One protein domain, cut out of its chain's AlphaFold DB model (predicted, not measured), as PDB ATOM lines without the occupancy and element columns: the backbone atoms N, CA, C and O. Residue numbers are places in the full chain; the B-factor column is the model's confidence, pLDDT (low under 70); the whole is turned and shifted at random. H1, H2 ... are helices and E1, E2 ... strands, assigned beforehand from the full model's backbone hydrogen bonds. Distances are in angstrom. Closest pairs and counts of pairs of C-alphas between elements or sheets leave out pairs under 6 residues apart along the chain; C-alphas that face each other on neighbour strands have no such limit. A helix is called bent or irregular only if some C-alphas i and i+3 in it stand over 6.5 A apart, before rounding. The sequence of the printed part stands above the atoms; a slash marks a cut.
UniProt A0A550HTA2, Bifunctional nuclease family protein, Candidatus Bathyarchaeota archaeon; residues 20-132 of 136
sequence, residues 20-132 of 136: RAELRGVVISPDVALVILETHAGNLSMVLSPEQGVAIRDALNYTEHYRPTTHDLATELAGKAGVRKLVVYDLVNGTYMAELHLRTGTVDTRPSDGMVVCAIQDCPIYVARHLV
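What this domain is: This is residues 20 to 132 of the 136 residues of the protein "Bifunctional nuclease family protein" of Candidatus Bathyarchaeota archaeon (UniProt A0A550HTA2). One strongly twisted sheet of seven strands folds back on itself and curls round helix H3, which lies in the core. H1 and H2 pack on H3 from the same face of the sheet, H1 over E1 and E2, H2 over E5. The printed part has 113 residues with three named helices and seven named strands, in the order E1 E2 E3 H1 H2 E4 E5 E6 H3 E7. The sheet's order is E3 E2 E1 E7 E4 E5 E6, mixed, and the class is mixed, helices and strands. The whole is compact, with a radius of gyration of the C-alphas of 13.4 A and spans of 38 by 38 by 26 A.

How they stand to each other: E1, residues 20 to 28, E2, residues 33 to 39, and E3, residues 42 to 48, form a meander, each strand the antiparallel neighbour of the one before; N 22 and O 38 are 2.8 A apart, N 37 and O 44 2.9 A, within hydrogen-bond range. E4, residues 83 to 92, E5, residues 95 to 102, and E6, residues 105 to 109, form a second meander, with N 87 and O 99 at 2.9 A and N 100 and O 107 at 2.9 A. E7, residues 125 to 127, is parallel to E4, with N 126 and O 86 at 2.8 A, and meets E1 only at a point, where C-alphas 20 and 126 face each other at 4.4 A. This is a folded sheet, bent back into two leaves: E3 and E2 face E7, E4, E5 and E6, with E1 as the hinge. The sheet curls round H3, residues 111 to 121; its closest C-alphas to E5 are those of Pro 111 and Ala 98, 5.4 A. H1, residues 50 to 60, touches H3 at a shallow tilt of 21 degrees, the same way, closest at the C-alphas of Ile 56 and Val 116, 5.2 A. H2, residues 70 to 81, touches H3 at a steep tilt of 65 degrees, the same way, closest at the C-alphas of Thr 75 and Val 117, 5.2 A. In H1, H2 and H3 every O i to N i+4 pair is within hydrogen-bond range.

Where its parts are: E4 is 24.9 A from first to last C-alpha, E1 24.0 A, E5 22.7 A and H2 16.7 A. E1 begins at C-alpha 20, (28.872, -28.238, -58.156); H3 begins at C-alpha 111, (38.482, -29.363, -47.673); E7 ends at C-alpha 127, (33.073, -24.615, -54.758).

The domain as a whole: The two C-alphas farthest apart, those of Tyr 66 and His 130, are 41.0 A apart. The printed part has no cut. The link from H1 to H2, 9 residues, is short; the other links between named elements are tight. The mean pLDDT of the printed part is 96.3, and no printed residue is under 70.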
ATOM      1  N   ARG A  20      28.725 -26.807 -58.440       96.44
ATOM      2  CA  ARG A  20      28.872 -28.238 -58.156       96.44
ATOM      3  C   ARG A  20      30.205 -28.712 -58.726       96.44
ATOM      4  O   ARG A  20      30.518 -28.413 -59.882       96.44
ATOM      5  N   ALA A  21      30.945 -29.432 -57.900       96.75
ATOM      6  CA  ALA A  21      32.251 -29.948 -58.226       96.75
ATOM      7  C   ALA A  21      32.270 -31.475 -58.179       96.75
ATOM      8  O   ALA A  21      31.613 -32.098 -57.342       96.75
ATOM      9  N   GLU A  22      33.063 -32.062 -59.064       95.81
ATOM     10  CA  GLU A  22      33.394 -33.477 -59.066       95.81
ATOM     11  C   GLU A  22      34.839 -33.658 -58.614       95.81
ATOM     12  O   GLU A  22      35.759 -33.004 -59.114       95.81
ATOM     13  N   LEU A  23      35.037 -34.559 -57.657       94.50
ATOM     14  CA  LEU A  23      36.357 -34.969 -57.214       94.50
ATOM     15  C   LEU A  23      36.940 -35.935 -58.252       94.50
ATOM     16  O   LEU A  23      36.615 -37.119 -58.256       94.50
ATOM     17  N   ARG A  24      37.772 -35.422 -59.165       88.31
ATOM     18  CA  ARG A  24      38.299 -36.204 -60.300       88.31
ATOM     19  C   ARG A  24      39.333 -37.245 -59.899       88.31
ATOM     20  O   ARG A  24      39.503 -38.238 -60.599       88.31
ATOM     21  N   GLY A  25      40.037 -37.002 -58.801       81.31
ATOM     22  CA  GLY A  25      41.057 -37.900 -58.292       81.31
ATOM     23  C   GLY A  25      42.153 -37.160 -57.544       81.31
ATOM     24  O   GLY A  25      42.099 -35.943 -57.346       81.31
ATOM     25  N   VAL A  26      43.154 -37.930 -57.133       94.31
ATOM     26  CA  VAL A  26      44.303 -37.447 -56.377       94.31
ATOM     27  C   VAL A  26      45.585 -38.039 -56.950       94.31
ATOM     28  O   VAL A  26      45.687 -39.246 -57.169       94.31
ATOM     29  N   VAL A  27      46.565 -37.178 -57.213       95.94
ATOM     30  CA  VAL A  27      47.909 -37.567 -57.651       95.94
ATOM     31  C   VAL A  27      48.835 -37.435 -56.457       95.94
ATOM     32  O   VAL A  27      49.004 -36.342 -55.929       95.94
ATOM     33  N   ILE A  28      49.428 -38.540 -56.016       97.38
ATOM     34  CA  ILE A  28      50.268 -38.580 -54.814       97.38
ATOM     35  C   ILE A  28      51.729 -38.728 -55.242       97.38
ATOM     36  O   ILE A  28      52.066 -39.618 -56.019       97.38
ATOM     37  N   SER A  29      52.582 -37.844 -54.733       95.81
ATOM     38  CA  SER A  29      54.042 -37.858 -54.860       95.81
ATOM     39  C   SER A  29      54.681 -38.034 -53.471       95.81
ATOM     40  O   SER A  29      53.961 -37.976 -52.473       95.81
ATOM     41  N   PRO A  30      56.010 -38.250 -53.368       96.50
ATOM     42  CA  PRO A  30      56.668 -38.437 -52.072       96.50
ATOM     43  C   PRO A  30      56.455 -37.283 -51.085       96.50
ATOM     44  O   PRO A  30      56.285 -37.534 -49.898       96.50
ATOM     45  N   ASP A  31      56.423 -36.044 -51.583       97.00
ATOM     46  CA  ASP A  31      56.390 -34.848 -50.730       97.00
ATOM     47  C   ASP A  31      55.010 -34.181 -50.658       97.00
ATOM     48  O   ASP A  31      54.710 -33.462 -49.707       97.00
ATOM     49  N   VAL A  32      54.163 -34.394 -51.668       97.12
ATOM     50  CA  VAL A  32      52.871 -33.710 -51.815       97.12
ATOM     51  C   VAL A  32      51.830 -34.601 -52.483       97.12
ATOM     52  O   VAL A  32      52.161 -35.511 -53.242       97.12
ATOM     53  N   ALA A  33      50.558 -34.283 -52.271       97.69
ATOM     54  CA  ALA A  33      49.448 -34.781 -53.068       97.69
ATOM     55  C   ALA A  33      48.711 -33.620 -53.741       97.69
ATOM     56  O   ALA A  33      48.474 -32.587 -53.126       97.69
ATOM     57  N   LEU A  34      48.322 -33.792 -55.001       96.88
ATOM     58  CA  LEU A  34      47.497 -32.844 -55.742       96.88
ATOM     59  C   LEU A  34      46.084 -33.406 -55.871       96.88
ATOM     60  O   LEU A  34      45.904 -34.497 -56.415       96.88
ATOM     61  N   VAL A  35      45.087 -32.651 -55.416       96.56
ATOM     62  CA  VAL A  35      43.669 -32.964 -55.626       96.56
ATOM     63  C   VAL A  35      43.030 -31.930 -56.546       96.56
ATOM     64  O   VAL A  35      43.330 -30.738 -56.457       96.56
ATOM     65  N   ILE A  36      42.149 -32.395 -57.435       95.62
ATOM     66  CA  ILE A  36      41.463 -31.552 -58.418       95.62
ATOM     67  C   ILE A  36      39.950 -31.707 -58.253       95.62
ATOM     68  O   ILE A  36      39.400 -32.803 -58.390       95.62
ATOM     69  N   LEU A  37      39.285 -30.583 -57.988       96.44
ATOM     70  CA  LEU A  37      37.836 -30.441 -58.044       96.44
ATOM     71  C   LEU A  37      37.451 -29.803 -59.379       96.44
ATOM     72  O   LEU A  37      37.801 -28.654 -59.646       96.44
ATOM     73  N   GLU A  38      36.728 -30.532 -60.223       96.19
ATOM     74  CA  GLU A  38      36.281 -30.036 -61.524       96.19
ATOM     75  C   GLU A  38      34.856 -29.501 -61.449       96.19
ATOM     76  O   GLU A  38      33.965 -30.142 -60.905       96.19
ATOM     77  N   THR A  39      34.634 -28.328 -62.025       95.94
ATOM     78  CA  THR A  39      33.321 -27.699 -62.169       95.94
ATOM     79  C   THR A  39      33.047 -27.440 -63.648       95.94
ATOM     80  O   THR A  39      33.954 -27.471 -64.479       95.94
ATOM     81  N   HIS A  40      31.813 -27.072 -63.993       94.62
ATOM     82  CA  HIS A  40      31.487 -26.674 -65.369       94.62
ATOM     83  C   HIS A  40      32.230 -25.411 -65.854       94.62
ATOM     84  O   HIS A  40      32.246 -25.142 -67.051       94.62
ATOM     85  N   ALA A  41      32.796 -24.610 -64.944       93.69
ATOM     86  CA  ALA A  41      33.450 -23.339 -65.253       93.69
ATOM     87  C   ALA A  41      34.988 -23.411 -65.185       93.69
ATOM     88  O   ALA A  41      35.656 -22.396 -65.371       93.69
ATOM     89  N   GLY A  42      35.554 -24.586 -64.901       94.69
ATOM     90  CA  GLY A  42      36.984 -24.785 -64.672       94.69
ATOM     91  C   GLY A  42      37.243 -25.665 -63.454       94.69
ATOM     92  O   GLY A  42      36.328 -26.297 -62.930       94.69
ATOM     93  N   ASN A  43      38.483 -25.699 -62.980       94.62
ATOM     94  CA  ASN A  43      38.870 -26.519 -61.834       94.62
ATOM     95  C   ASN A  43      39.402 -25.682 -60.664       94.62
ATOM     96  O   ASN A  43      39.811 -24.535 -60.834       94.62
ATOM     97  N   LEU A  44      39.363 -26.278 -59.480       95.44
ATOM     98  CA  LEU A  44      40.064 -25.842 -58.282       95.44
ATOM     99  C   LEU A  44      41.080 -26.930 -57.927       95.44
ATOM    100  O   LEU A  44      40.705 -28.095 -57.774       95.44
ATOM    101  N   SER A  45      42.349 -26.548 -57.786       94.75
ATOM    102  CA  SER A  45      43.432 -27.472 -57.442       94.75
ATOM    103  C   SER A  45      43.998 -27.157 -56.060       94.75
ATOM    104  O   SER A  45      44.210 -25.994 -55.718       94.75
ATOM    105  N   MET A  46      44.249 -28.192 -55.261       95.75
ATOM    106  CA  MET A  46      44.789 -28.060 -53.907       95.75
ATOM    107  C   MET A  46      45.987 -28.981 -53.716       95.75
ATOM    108  O   MET A  46      45.917 -30.171 -54.032       95.75
ATOM    109  N   VAL A  47      47.063 -28.423 -53.163       96.44
ATOM    110  CA  VAL A  47      48.225 -29.179 -52.701       96.44
ATOM    111  C   VAL A  47      47.992 -29.577 -51.249       96.44
ATOM    112  O   VAL A  47      47.691 -28.747 -50.396       96.44
ATOM    113  N   LEU A  48      48.098 -30.871 -50.986       96.56
ATOM    114  CA  LEU A  48      47.881 -31.517 -49.699       96.56
ATOM    115  C   LEU A  48      49.132 -32.302 -49.298       96.56
ATOM    116  O   LEU A  48      50.027 -32.532 -50.117       96.56
ATOM    117  N   SER A  49      49.175 -32.773 -48.054       97.44
ATOM    118  CA  SER A  49      50.176 -33.763 -47.663       97.44
ATOM    119  C   SER A  49      49.905 -35.118 -48.342       97.44
ATOM    120  O   SER A  49      48.749 -35.423 -48.682       97.44
ATOM    121  N   PRO A  50      50.929 -35.971 -48.525       98.12
ATOM    122  CA  PRO A  50      50.745 -37.323 -49.047       98.12
ATOM    123  C   PRO A  50      49.708 -38.135 -48.260       98.12
ATOM    124  O   PRO A  50      48.889 -38.827 -48.861       98.12
ATOM    125  N   GLU A  51      49.677 -38.013 -46.931       97.56
ATOM    126  CA  GLU A  51      48.746 -38.738 -46.055       97.56
ATOM    127  C   GLU A  51      47.295 -38.304 -46.280       97.56
ATOM    128  O   GLU A  51      46.397 -39.144 -46.341       97.56
ATOM    129  N   GLN A  52      47.058 -36.999 -46.455       97.56
ATOM    130  CA  GLN A  52      45.736 -36.486 -46.818       97.56
ATOM    131  C   GLN A  52      45.309 -37.004 -48.194       97.56
ATOM    132  O   GLN A  52      44.156 -37.390 -48.380       97.56
ATOM    133  N   GLY A  53      46.242 -37.052 -49.149       97.56
ATOM    134  CA  GLY A  53      45.979 -37.615 -50.467       97.56
ATOM    135  C   GLY A  53      45.630 -39.104 -50.419       97.56
ATOM    136  O   GLY A  53      44.683 -39.530 -51.077       97.56
ATOM    137  N   VAL A  54      46.348 -39.885 -49.605       97.44
ATOM    138  CA  VAL A  54      46.055 -41.307 -49.364       97.44
ATOM    139  C   VAL A  54      44.656 -41.483 -48.783       97.44
ATOM    140  O   VAL A  54      43.904 -42.293 -49.311       97.44
ATOM    141  N   ALA A  55      44.267 -40.695 -47.778       97.38
ATOM    142  CA  ALA A  55      42.931 -40.790 -47.187       97.38
ATOM    143  C   ALA A  55      41.815 -40.538 -48.221       97.38
ATOM    144  O   ALA A  55      40.838 -41.282 -48.273       97.38
ATOM    145  N   ILE A  56      41.981 -39.535 -49.091       97.56
ATOM    146  CA  ILE A  56      41.026 -39.250 -50.174       97.56
ATOM    147  C   ILE A  56      40.982 -40.397 -51.190       97.56
ATOM    148  O   ILE A  56      39.899 -40.824 -51.585       97.56
ATOM    149  N   ARG A  57      42.144 -40.903 -51.619       97.06
ATOM    150  CA  ARG A  57      42.227 -42.026 -52.565       97.06
ATOM    151  C   ARG A  57      41.540 -43.268 -52.009       97.06
ATOM    152  O   ARG A  57      40.777 -43.914 -52.720       97.06
ATOM    153  N   ASP A  58      41.843 -43.607 -50.765       96.62
ATOM    154  CA  ASP A  58      41.317 -44.794 -50.107       96.62
ATOM    155  C   ASP A  58      39.790 -44.684 -49.973       96.62
ATOM    156  O   ASP A  58      39.089 -45.650 -50.273       96.62
ATOM    157  N   ALA A  59      39.272 -43.487 -49.666       96.00
ATOM    158  CA  ALA A  59      37.839 -43.208 -49.644       96.00
ATOM    159  C   ALA A  59      37.173 -43.344 -51.025       96.00
ATOM    160  O   ALA A  59      36.146 -44.006 -51.147       96.00
ATOM    161  N   LEU A  60      37.772 -42.776 -52.080       94.75
ATOM    162  CA  LEU A  60      37.282 -42.905 -53.462       94.75
ATOM    163  C   LEU A  60      37.254 -44.360 -53.949       94.75
ATOM    164  O   LEU A  60      36.388 -44.736 -54.737       94.75
ATOM    165  N   ASN A  61      38.209 -45.167 -53.491       95.19
ATOM    166  CA  ASN A  61      38.351 -46.565 -53.879       95.19
ATOM    167  C   ASN A  61      37.611 -47.535 -52.948       95.19
ATOM    168  O   ASN A  61      37.710 -48.741 -53.169       95.19
ATOM    169  N   TYR A  62      36.925 -47.046 -51.908       93.69
ATOM    170  CA  TYR A  62      36.321 -47.877 -50.858       93.69
ATOM    171  C   TYR A  62      37.313 -48.904 -50.286       93.69
ATOM    172  O   TYR A  62      37.017 -50.090 -50.154       93.69
ATOM    173  N   THR A  63      38.539 -48.453 -50.010       95.88
ATOM    174  CA  THR A  63      39.615 -49.319 -49.517       95.88
ATOM    175  C   THR A  63      39.327 -49.751 -48.085       95.88
ATOM    176  O   THR A  63      39.160 -48.909 -47.209       95.88
ATOM    177  N   GLU A  64      39.319 -51.059 -47.836       92.75
ATOM    178  CA  GLU A  64      39.184 -51.608 -46.487       92.75
ATOM    179  C   GLU A  64      40.549 -51.703 -45.793       92.75
ATOM    180  O   GLU A  64      41.491 -52.321 -46.300       92.75
ATOM    181  N   HIS A  65      40.652 -51.132 -44.594       93.25
ATOM    182  CA  HIS A  65      41.813 -51.300 -43.721       93.25
ATOM    183  C   HIS A  65      41.555 -52.391 -42.676       93.25
ATOM    184  O   HIS A  65      40.421 -52.672 -42.299       93.25
ATOM    185  N   TYR A  66      42.625 -52.986 -42.137       95.62
ATOM    186  CA  TYR A  66      42.523 -54.029 -41.099       95.62
ATOM    187  C   TYR A  66      41.769 -53.566 -39.836       95.62
ATOM    188  O   TYR A  66      41.169 -54.375 -39.127       95.62
ATOM    189  N   ARG A  67      41.821 -52.264 -39.530       96.25
ATOM    190  CA  ARG A  67      41.030 -51.621 -38.477       96.25
ATOM    191  C   ARG A  67      40.466 -50.295 -38.985       96.25
ATOM    192  O   ARG A  67      41.165 -49.647 -39.763       96.25
ATOM    193  N   PRO A  68      39.286 -49.870 -38.492       95.00
ATOM    194  CA  PRO A  68      38.732 -48.564 -38.817       95.00
ATOM    195  C   PRO A  68      39.727 -47.441 -38.524       95.00
ATOM    196  O   PRO A  68      40.329 -47.379 -37.446       95.00
ATOM    197  N   THR A  69      39.891 -46.562 -39.500       96.06
ATOM    198  CA  THR A  69      40.687 -45.344 -39.423       96.06
ATOM    199  C   THR A  69      39.925 -44.237 -38.692       96.06
ATOM    200  O   THR A  69      38.718 -44.319 -38.441       96.06
ATOM    201  N   THR A  70      40.621 -43.148 -38.361       95.81
ATOM    202  CA  THR A  70      39.971 -41.939 -37.829       95.81
ATOM    203  C   THR A  70      38.937 -41.383 -38.810       95.81
ATOM    204  O   THR A  70      37.885 -40.905 -38.385       95.81
ATOM    205  N   HIS A  71      39.209 -41.468 -40.116       96.44
ATOM    206  CA  HIS A  71      38.280 -41.039 -41.157       96.44
ATOM    207  C   HIS A  71      37.044 -41.935 -41.238       96.44
ATOM    208  O   HIS A  71      35.950 -41.400 -41.415       96.44
ATOM    209  N   ASP A  72      37.174 -43.245 -41.018       96.25
ATOM    210  CA  ASP A  72      36.020 -44.156 -40.951       96.25
ATOM    211  C   ASP A  72      35.102 -43.793 -39.781       96.25
ATOM    212  O   ASP A  72      33.897 -43.606 -39.960       96.25
ATOM    213  N   LEU A  73      35.682 -43.594 -38.589       97.62
ATOM    214  CA  LEU A  73      34.931 -43.170 -37.407       97.62
ATOM    215  C   LEU A  73      34.233 -41.819 -37.634       97.62
ATOM    216  O   LEU A  73      33.047 -41.671 -37.335       97.62
ATOM    217  N   ALA A  74      34.951 -40.826 -38.166       96.75
ATOM    218  CA  ALA A  74      34.398 -39.499 -38.434       96.75
ATOM    219  C   ALA A  74      33.253 -39.551 -39.456       96.75
ATOM    220  O   ALA A  74      32.225 -38.896 -39.278       96.75
ATOM    221  N   THR A  75      33.412 -40.367 -40.494       97.25
ATOM    222  CA  THR A  75      32.413 -40.558 -41.545       97.25
ATOM    223  C   THR A  75      31.154 -41.235 -41.012       97.25
ATOM    224  O   THR A  75      30.050 -40.794 -41.330       97.25
ATOM    225  N   GLU A  76      31.282 -42.245 -40.147       97.69
ATOM    226  CA  GLU A  76      30.131 -42.892 -39.509       97.69
ATOM    227  C   GLU A  76      29.347 -41.905 -38.626       97.69
ATOM    228  O   GLU A  76      28.113 -41.838 -38.684       97.69
ATOM    229  N   LEU A  77      30.052 -41.096 -37.829       97.69
ATOM    230  CA  LEU A  77      29.440 -40.063 -36.989       97.69
ATOM    231  C   LEU A  77      28.725 -38.996 -37.833       97.69
ATOM    232  O   LEU A  77      27.575 -38.648 -37.544       97.69
ATOM    233  N   ALA A  78      29.367 -38.515 -38.900       97.75
ATOM    234  CA  ALA A  78      28.778 -37.552 -39.826       97.75
ATOM    235  C   ALA A  78      27.547 -38.135 -40.544       97.75
ATOM    236  O   ALA A  78      26.515 -37.466 -40.646       97.75
ATOM    237  N   GLY A  79      27.612 -39.400 -40.966       97.38
ATOM    238  CA  GLY A  79      26.494 -40.132 -41.563       97.38
ATOM    239  C   GLY A  79      25.275 -40.183 -40.640       97.38
ATOM    240  O   GLY A  79      24.164 -39.846 -41.057       97.38
ATOM    241  N   LYS A  80      25.475 -40.478 -39.347       97.69
ATOM    242  CA  LYS A  80      24.399 -40.446 -38.331       97.69
ATOM    243  C   LYS A  80      23.792 -39.048 -38.152       97.69
ATOM    244  O   LYS A  80      22.584 -38.923 -37.932       97.69
ATOM    245  N   ALA A  81      24.596 -37.995 -38.298       97.50
ATOM    246  CA  ALA A  81      24.134 -36.606 -38.291       97.50
ATOM    247  C   ALA A  81      23.435 -36.178 -39.604       97.50
ATOM    248  O   ALA A  81      22.776 -35.137 -39.645       97.50
ATOM    249  N   GLY A  82      23.497 -37.004 -40.654       97.56
ATOM    250  CA  GLY A  82      22.816 -36.819 -41.933       97.56
ATOM    251  C   GLY A  82      23.529 -35.830 -42.849       97.56
ATOM    252  O   GLY A  82      23.061 -34.702 -43.004       97.56
ATOM    253  N   VAL A  83      24.634 -36.251 -43.465       98.19
ATOM    254  CA  VAL A  83      25.430 -35.412 -44.374       98.19
ATOM    255  C   VAL A  83      24.601 -34.921 -45.567       98.19
ATOM    256  O   VAL A  83      23.797 -35.661 -46.134       98.19
ATOM    257  N   ARG A  84      24.751 -33.639 -45.926       98.06
ATOM    258  CA  ARG A  84      24.015 -32.988 -47.022       98.06
ATOM    259  C   ARG A  84      24.907 -32.552 -48.169       98.06
ATOM    260  O   ARG A  84      24.554 -32.808 -49.315       98.06
ATOM    261  N   LYS A  85      25.993 -31.841 -47.876       98.00
ATOM    262  CA  LYS A  85      26.936 -31.325 -48.876       98.00
ATOM    263  C   LYS A  85      28.218 -30.830 -48.213       98.00
ATOM    264  O   LYS A  85      28.186 -30.429 -47.051       98.00
ATOM    265  N   LEU A  86      29.291 -30.777 -48.987       98.56
ATOM    266  CA  LEU A  86      30.511 -30.040 -48.664       98.56
ATOM    267  C   LEU A  86      30.550 -28.747 -49.483       98.56
ATOM    268  O   LEU A  86      30.242 -28.779 -50.675       98.56
ATOM    269  N   VAL A  87      30.946 -27.630 -48.877       98.25
ATOM    270  CA  VAL A  87      31.138 -26.351 -49.576       98.25
ATOM    271  C   VAL A  87      32.533 -25.812 -49.280       98.25
ATOM    272  O   VAL A  87      32.844 -25.545 -48.125       98.25
ATOM    273  N   VAL A  88      33.366 -25.631 -50.307       97.81
ATOM    274  CA  VAL A  88      34.645 -24.906 -50.216       97.81
ATOM    275  C   VAL A  88      34.374 -23.444 -50.561       97.81
ATOM    276  O   VAL A  88      34.085 -23.135 -51.721       97.81
ATOM    277  N   TYR A  89      34.397 -22.563 -49.560       96.50
ATOM    278  CA  TYR A  89      33.779 -21.237 -49.670       96.50
ATOM    279  C   TYR A  89      34.757 -20.061 -49.695       96.50
ATOM    280  O   TYR A  89      34.362 -18.990 -50.148       96.50
ATOM    281  N   ASP A  90      36.005 -20.230 -49.248       95.94
ATOM    282  CA  ASP A  90      36.982 -19.132 -49.231       95.94
ATOM    283  C   ASP A  90      38.440 -19.625 -49.296       95.94
ATOM    284  O   ASP A  90      38.726 -20.812 -49.116       95.94
ATOM    285  N   LEU A  91      39.367 -18.698 -49.542       95.38
ATOM    286  CA  LEU A  91      40.815 -18.871 -49.458       95.38
ATOM    287  C   LEU A  91      41.405 -17.751 -48.595       95.38
ATOM    288  O   LEU A  91      41.629 -16.634 -49.063       95.38
ATOM    289  N   VAL A  92      41.727 -18.072 -47.345       94.12
ATOM    290  CA  VAL A  92      42.239 -17.113 -46.361       94.12
ATOM    291  C   VAL A  92      43.707 -17.404 -46.090       94.12
ATOM    292  O   VAL A  92      44.058 -18.492 -45.642       94.12
ATOM    293  N   ASN A  93      44.586 -16.434 -46.361       93.38
ATOM    294  CA  ASN A  93      46.035 -16.553 -46.138       93.38
ATOM    295  C   ASN A  93      46.646 -17.835 -46.741       93.38
ATOM    296  O   ASN A  93      47.432 -18.524 -46.096       93.38
ATOM    297  N   GLY A  94      46.239 -18.186 -47.966       90.69
ATOM    298  CA  GLY A  94      46.711 -19.398 -48.646       90.69
ATOM    299  C   GLY A  94      46.088 -20.703 -48.137       90.69
ATOM    300  O   GLY A  94      46.495 -21.770 -48.577       90.69
ATOM    301  N   THR A  95      45.096 -20.641 -47.246       93.25
ATOM    302  CA  THR A  95      44.396 -21.817 -46.711       93.25
ATOM    303  C   THR A  95      42.944 -21.824 -47.178       93.25
ATOM    304  O   THR A  95      42.208 -20.866 -46.944       93.25
ATOM    305  N   TYR A  96      42.518 -22.891 -47.857       96.44
ATOM    306  CA  TYR A  96      41.122 -23.042 -48.271       96.44
ATOM    307  C   TYR A  96      40.223 -23.388 -47.083       96.44
ATOM    308  O   TYR A  96      40.550 -24.271 -46.289       96.44
ATOM    309  N   MET A  97      39.081 -22.711 -47.002       97.44
ATOM    310  CA  MET A  97      38.067 -22.892 -45.964       97.44
ATOM    311  C   MET A  97      36.902 -23.718 -46.506       97.44
ATOM    312  O   MET A  97      36.492 -23.533 -47.659       97.44
ATOM    313  N   ALA A  98      36.353 -24.617 -45.688       98.25
ATOM    314  CA  ALA A  98      35.198 -25.410 -46.075       98.25
ATOM    315  C   ALA A  98      34.216 -25.657 -44.925       98.25
ATOM    316  O   ALA A  98      34.564 -25.648 -43.751       98.25
ATOM    317  N   GLU A  99      32.966 -25.913 -45.292       98.44
ATOM    318  CA  GLU A  99      31.890 -26.280 -44.379       98.44
ATOM    319  C   GLU A  99      31.270 -27.609 -44.811       98.44
ATOM    320  O   GLU A  99      30.892 -27.801 -45.972       98.44
ATOM    321  N   LEU A 100      31.123 -28.529 -43.857       98.44
ATOM    322  CA  LEU A 100      30.323 -29.735 -44.023       98.44
ATOM    323  C   LEU A 100      28.918 -29.466 -43.485       98.44
ATOM    324  O   LEU A 100      28.706 -29.317 -42.279       98.44
ATOM    325  N   HIS A 101      27.940 -29.428 -44.380       98.19
ATOM    326  CA  HIS A 101      26.546 -29.257 -44.002       98.19
ATOM    327  C   HIS A 101      25.930 -30.613 -43.670       98.19
ATOM    328  O   HIS A 101      25.913 -31.532 -44.494       98.19
ATOM    329  N   LEU A 102      25.371 -30.708 -42.472       98.06
ATOM    330  CA  LEU A 102      24.655 -31.858 -41.941       98.06
ATOM    331  C   LEU A 102      23.177 -31.488 -41.774       98.06
ATOM    332  O   LEU A 102      22.783 -30.323 -41.813       98.06
ATOM    333  N   ARG A 103      22.320 -32.479 -41.540       96.62
ATOM    334  CA  ARG A 103      20.910 -32.238 -41.207       96.62
ATOM    335  C   ARG A 103      20.763 -31.518 -39.865       96.62
ATOM    336  O   ARG A 103      19.781 -30.809 -39.674       96.62
ATOM    337  N   THR A 104      21.702 -31.718 -38.945       93.38
ATOM    338  CA  THR A 104      21.679 -31.164 -37.582       93.38
ATOM    339  C   THR A 104      22.385 -29.814 -37.441       93.38
ATOM    340  O   THR A 104      22.298 -29.208 -36.377       93.38
ATOM    341  N   GLY A 105      23.082 -29.338 -38.475       95.44
ATOM    342  CA  GLY A 105      23.863 -28.106 -38.422       95.44
ATOM    343  C   GLY A 105      25.013 -28.105 -39.422       95.44
ATOM    344  O   GLY A 105      25.095 -28.972 -40.290       95.44
ATOM    345  N   THR A 106      25.911 -27.139 -39.281       96.94
ATOM    346  CA  THR A 106      27.096 -26.999 -40.130       96.94
ATOM    347  C   THR A 106      28.347 -27.178 -39.281       96.94
ATOM    348  O   THR A 106      28.388 -26.714 -38.140       96.94
ATOM    349  N   VAL A 107      29.346 -27.869 -39.822       97.50
ATOM    350  CA  VAL A 107      30.633 -28.113 -39.168       97.50
ATOM    351  C   VAL A 107      31.732 -27.482 -40.012       97.50
ATOM    352  O   VAL A 107      31.840 -27.780 -41.201       97.50
ATOM    353  N   ASP A 108      32.540 -26.625 -39.391       97.81
ATOM    354  CA  ASP A 108      33.777 -26.129 -39.996       97.81
ATOM    355  C   ASP A 108      34.738 -27.300 -40.233       97.81
ATOM    356  O   ASP A 108      34.922 -28.157 -39.363       97.81
ATOM    357  N   THR A 109      35.305 -27.380 -41.433       97.50
ATOM    358  CA  THR A 109      36.152 -28.503 -41.828       97.50
ATOM    359  C   THR A 109      37.220 -28.079 -42.824       97.50
ATOM    360  O   THR A 109      37.047 -27.155 -43.618       97.50
ATOM    361  N   ARG A 110      38.335 -28.812 -42.856       97.44
ATOM    362  CA  ARG A 110      39.286 -28.678 -43.965       97.44
ATOM    363  C   ARG A 110      38.680 -29.306 -45.224       97.44
ATOM    364  O   ARG A 110      38.056 -30.368 -45.119       97.44
ATOM    365  N   PRO A 111      38.942 -28.757 -46.426       97.88
ATOM    366  CA  PRO A 111      38.482 -29.363 -47.673       97.88
ATOM    367  C   PRO A 111      38.840 -30.850 -47.795       97.88
ATOM    368  O   PRO A 111      37.981 -31.648 -48.155       97.88
ATOM    369  N   SER A 112      40.064 -31.248 -47.421       97.81
ATOM    370  CA  SER A 112      40.514 -32.645 -47.515       97.81
ATOM    371  C   SER A 112      39.679 -33.612 -46.671       97.81
ATOM    372  O   SER A 112      39.361 -34.704 -47.128       97.81
ATOM    373  N   ASP A 113      39.312 -33.221 -45.447       98.00
ATOM    374  CA  ASP A 113      38.544 -34.086 -44.542       98.00
ATOM    375  C   ASP A 113      37.084 -34.173 -44.994       98.00
ATOM    376  O   ASP A 113      36.498 -35.255 -45.035       98.00
ATOM    377  N   GLY A 114      36.510 -33.041 -45.414       98.12
ATOM    378  CA  GLY A 114      35.179 -33.006 -46.012       98.12
ATOM    379  C   GLY A 114      35.070 -33.862 -47.277       98.12
ATOM    380  O   GLY A 114      34.050 -34.522 -47.477       98.12
ATOM    381  N   MET A 115      36.111 -33.886 -48.117       98.12
ATOM    382  CA  MET A 115      36.156 -34.723 -49.324       98.12
ATOM    383  C   MET A 115      36.095 -36.207 -48.993       98.12
ATOM    384  O   MET A 115      35.365 -36.929 -49.663       98.12
ATOM    385  N   VAL A 116      36.810 -36.656 -47.958       98.12
ATOM    386  CA  VAL A 116      36.757 -38.053 -47.504       98.12
ATOM    387  C   VAL A 116      35.341 -38.419 -47.061       98.12
ATOM    388  O   VAL A 116      34.795 -39.424 -47.514       98.12
ATOM    389  N   VAL A 117      34.705 -37.564 -46.252       98.25
ATOM    390  CA  VAL A 117      33.322 -37.794 -45.812       98.25
ATOM    391  C   VAL A 117      32.365 -37.845 -47.005       98.25
ATOM    392  O   VAL A 117      31.547 -38.759 -47.073       98.25
ATOM    393  N   CYS A 118      32.462 -36.912 -47.962       97.50
ATOM    394  CA  CYS A 118      31.587 -36.931 -49.139       97.50
ATOM    395  C   CYS A 118      31.863 -38.080 -50.101       97.50
ATOM    396  O   CYS A 118      30.908 -38.560 -50.706       97.50
ATOM    397  N   ALA A 119      33.108 -38.536 -50.228       96.56
ATOM    398  CA  ALA A 119      33.434 -39.694 -51.050       96.56
ATOM    399  C   ALA A 119      32.729 -40.959 -50.533       96.56
ATOM    400  O   ALA A 119      32.180 -41.708 -51.332       96.56
ATOM    401  N   ILE A 120      32.672 -41.160 -49.211       96.88
ATOM    402  CA  ILE A 120      32.011 -42.330 -48.612       96.88
ATOM    403  C   ILE A 120      30.490 -42.155 -48.479       96.88
ATOM    404  O   ILE A 120      29.742 -43.109 -48.666       96.88
ATOM    405  N   GLN A 121      30.011 -40.961 -48.110       97.31
ATOM    406  CA  GLN A 121      28.579 -40.693 -47.881       97.31
ATOM    407  C   GLN A 121      27.817 -40.298 -49.155       97.31
ATOM    408  O   GLN A 121      26.631 -39.982 -49.066       97.31
ATOM    409  N   ASP A 122      28.491 -40.271 -50.307       95.69
ATOM    410  CA  ASP A 122      27.949 -39.835 -51.598       95.69
ATOM    411  C   ASP A 122      27.250 -38.461 -51.514       95.69
ATOM    412  O   ASP A 122      26.122 -38.262 -51.973       95.69
ATOM    413  N   CYS A 123      27.907 -37.488 -50.861       95.94
ATOM    414  CA  CYS A 123      27.392 -36.118 -50.806       95.94
ATOM    415  C   CYS A 123      27.951 -35.216 -51.909       95.94
ATOM    416  O   CYS A 123      29.124 -35.305 -52.272       95.94
ATOM    417  N   PRO A 124      27.134 -34.283 -52.434       97.69
ATOM    418  CA  PRO A 124      27.600 -33.318 -53.416       97.69
ATOM    419  C   PRO A 124      28.621 -32.345 -52.810       97.69
ATOM    420  O   PRO A 124      28.434 -31.827 -51.705       97.69
ATOM    421  N   ILE A 125      29.661 -32.042 -53.587       98.12
ATOM    422  CA  ILE A 125      30.679 -31.035 -53.275       98.12
ATOM    423  C   ILE A 125      30.383 -29.768 -54.085       98.12
ATOM    424  O   ILE A 125      30.007 -29.842 -55.257       98.12
ATOM    425  N   TYR A 126      30.560 -28.605 -53.467       98.25
ATOM    426  CA  TYR A 126      30.407 -27.295 -54.088       98.25
ATOM    427  C   TYR A 126      31.637 -26.421 -53.844       98.25
ATOM    428  O   TYR A 126      32.284 -26.521 -52.802       98.25
ATOM    429  N   VAL A 127      31.945 -25.552 -54.804       97.56
ATOM    430  CA  VAL A 127      33.073 -24.615 -54.758       97.56
ATOM    431  C   VAL A 127      32.576 -23.205 -55.064       97.56
ATOM    432  O   VAL A 127      31.895 -22.990 -56.072       97.56
ATOM    433  N   ALA A 128      32.937 -22.235 -54.224       96.25
ATOM    434  CA  ALA A 128      32.608 -20.836 -54.458       96.25
ATOM    435  C   ALA A 128      33.209 -20.346 -55.782       96.25
ATOM    436  O   ALA A 128      34.371 -20.597 -56.107       96.25
ATOM    437  N   ARG A 129      32.417 -19.594 -56.554       94.94
ATOM    438  CA  ARG A 129      32.766 -19.196 -57.932       94.94
ATOM    439  C   ARG A 129      34.119 -18.496 -58.040       94.94
ATOM    440  O   ARG A 129      34.845 -18.712 -59.002       94.94
ATOM    441  N   HIS A 130      34.449 -17.660 -57.057       93.88
ATOM    442  CA  HIS A 130      35.682 -16.876 -57.041       93.88
ATOM    443  C   HIS A 130      36.941 -17.724 -56.785       93.88
ATOM    444  O   HIS A 130      38.049 -17.211 -56.937       93.88
ATOM    445  N   LEU A 131      36.788 -18.996 -56.395       95.06
ATOM    446  CA  LEU A 131      37.889 -19.937 -56.198       95.06
ATOM    447  C   LEU A 131      38.233 -20.732 -57.461       95.06
ATOM    448  O   LEU A 131      39.315 -21.306 -57.534       95.06
ATOM    449  N   VAL A 132      37.353 -20.766 -58.466       94.06
ATOM    450  CA  VAL A 132      37.641 -21.484 -59.714       94.06
ATOM    451  C   VAL A 132      38.850 -20.870 -60.416       94.06
ATOM    452  O   VAL A 132      38.961 -19.653 -60.549       94.06
TER     453      VAL A 132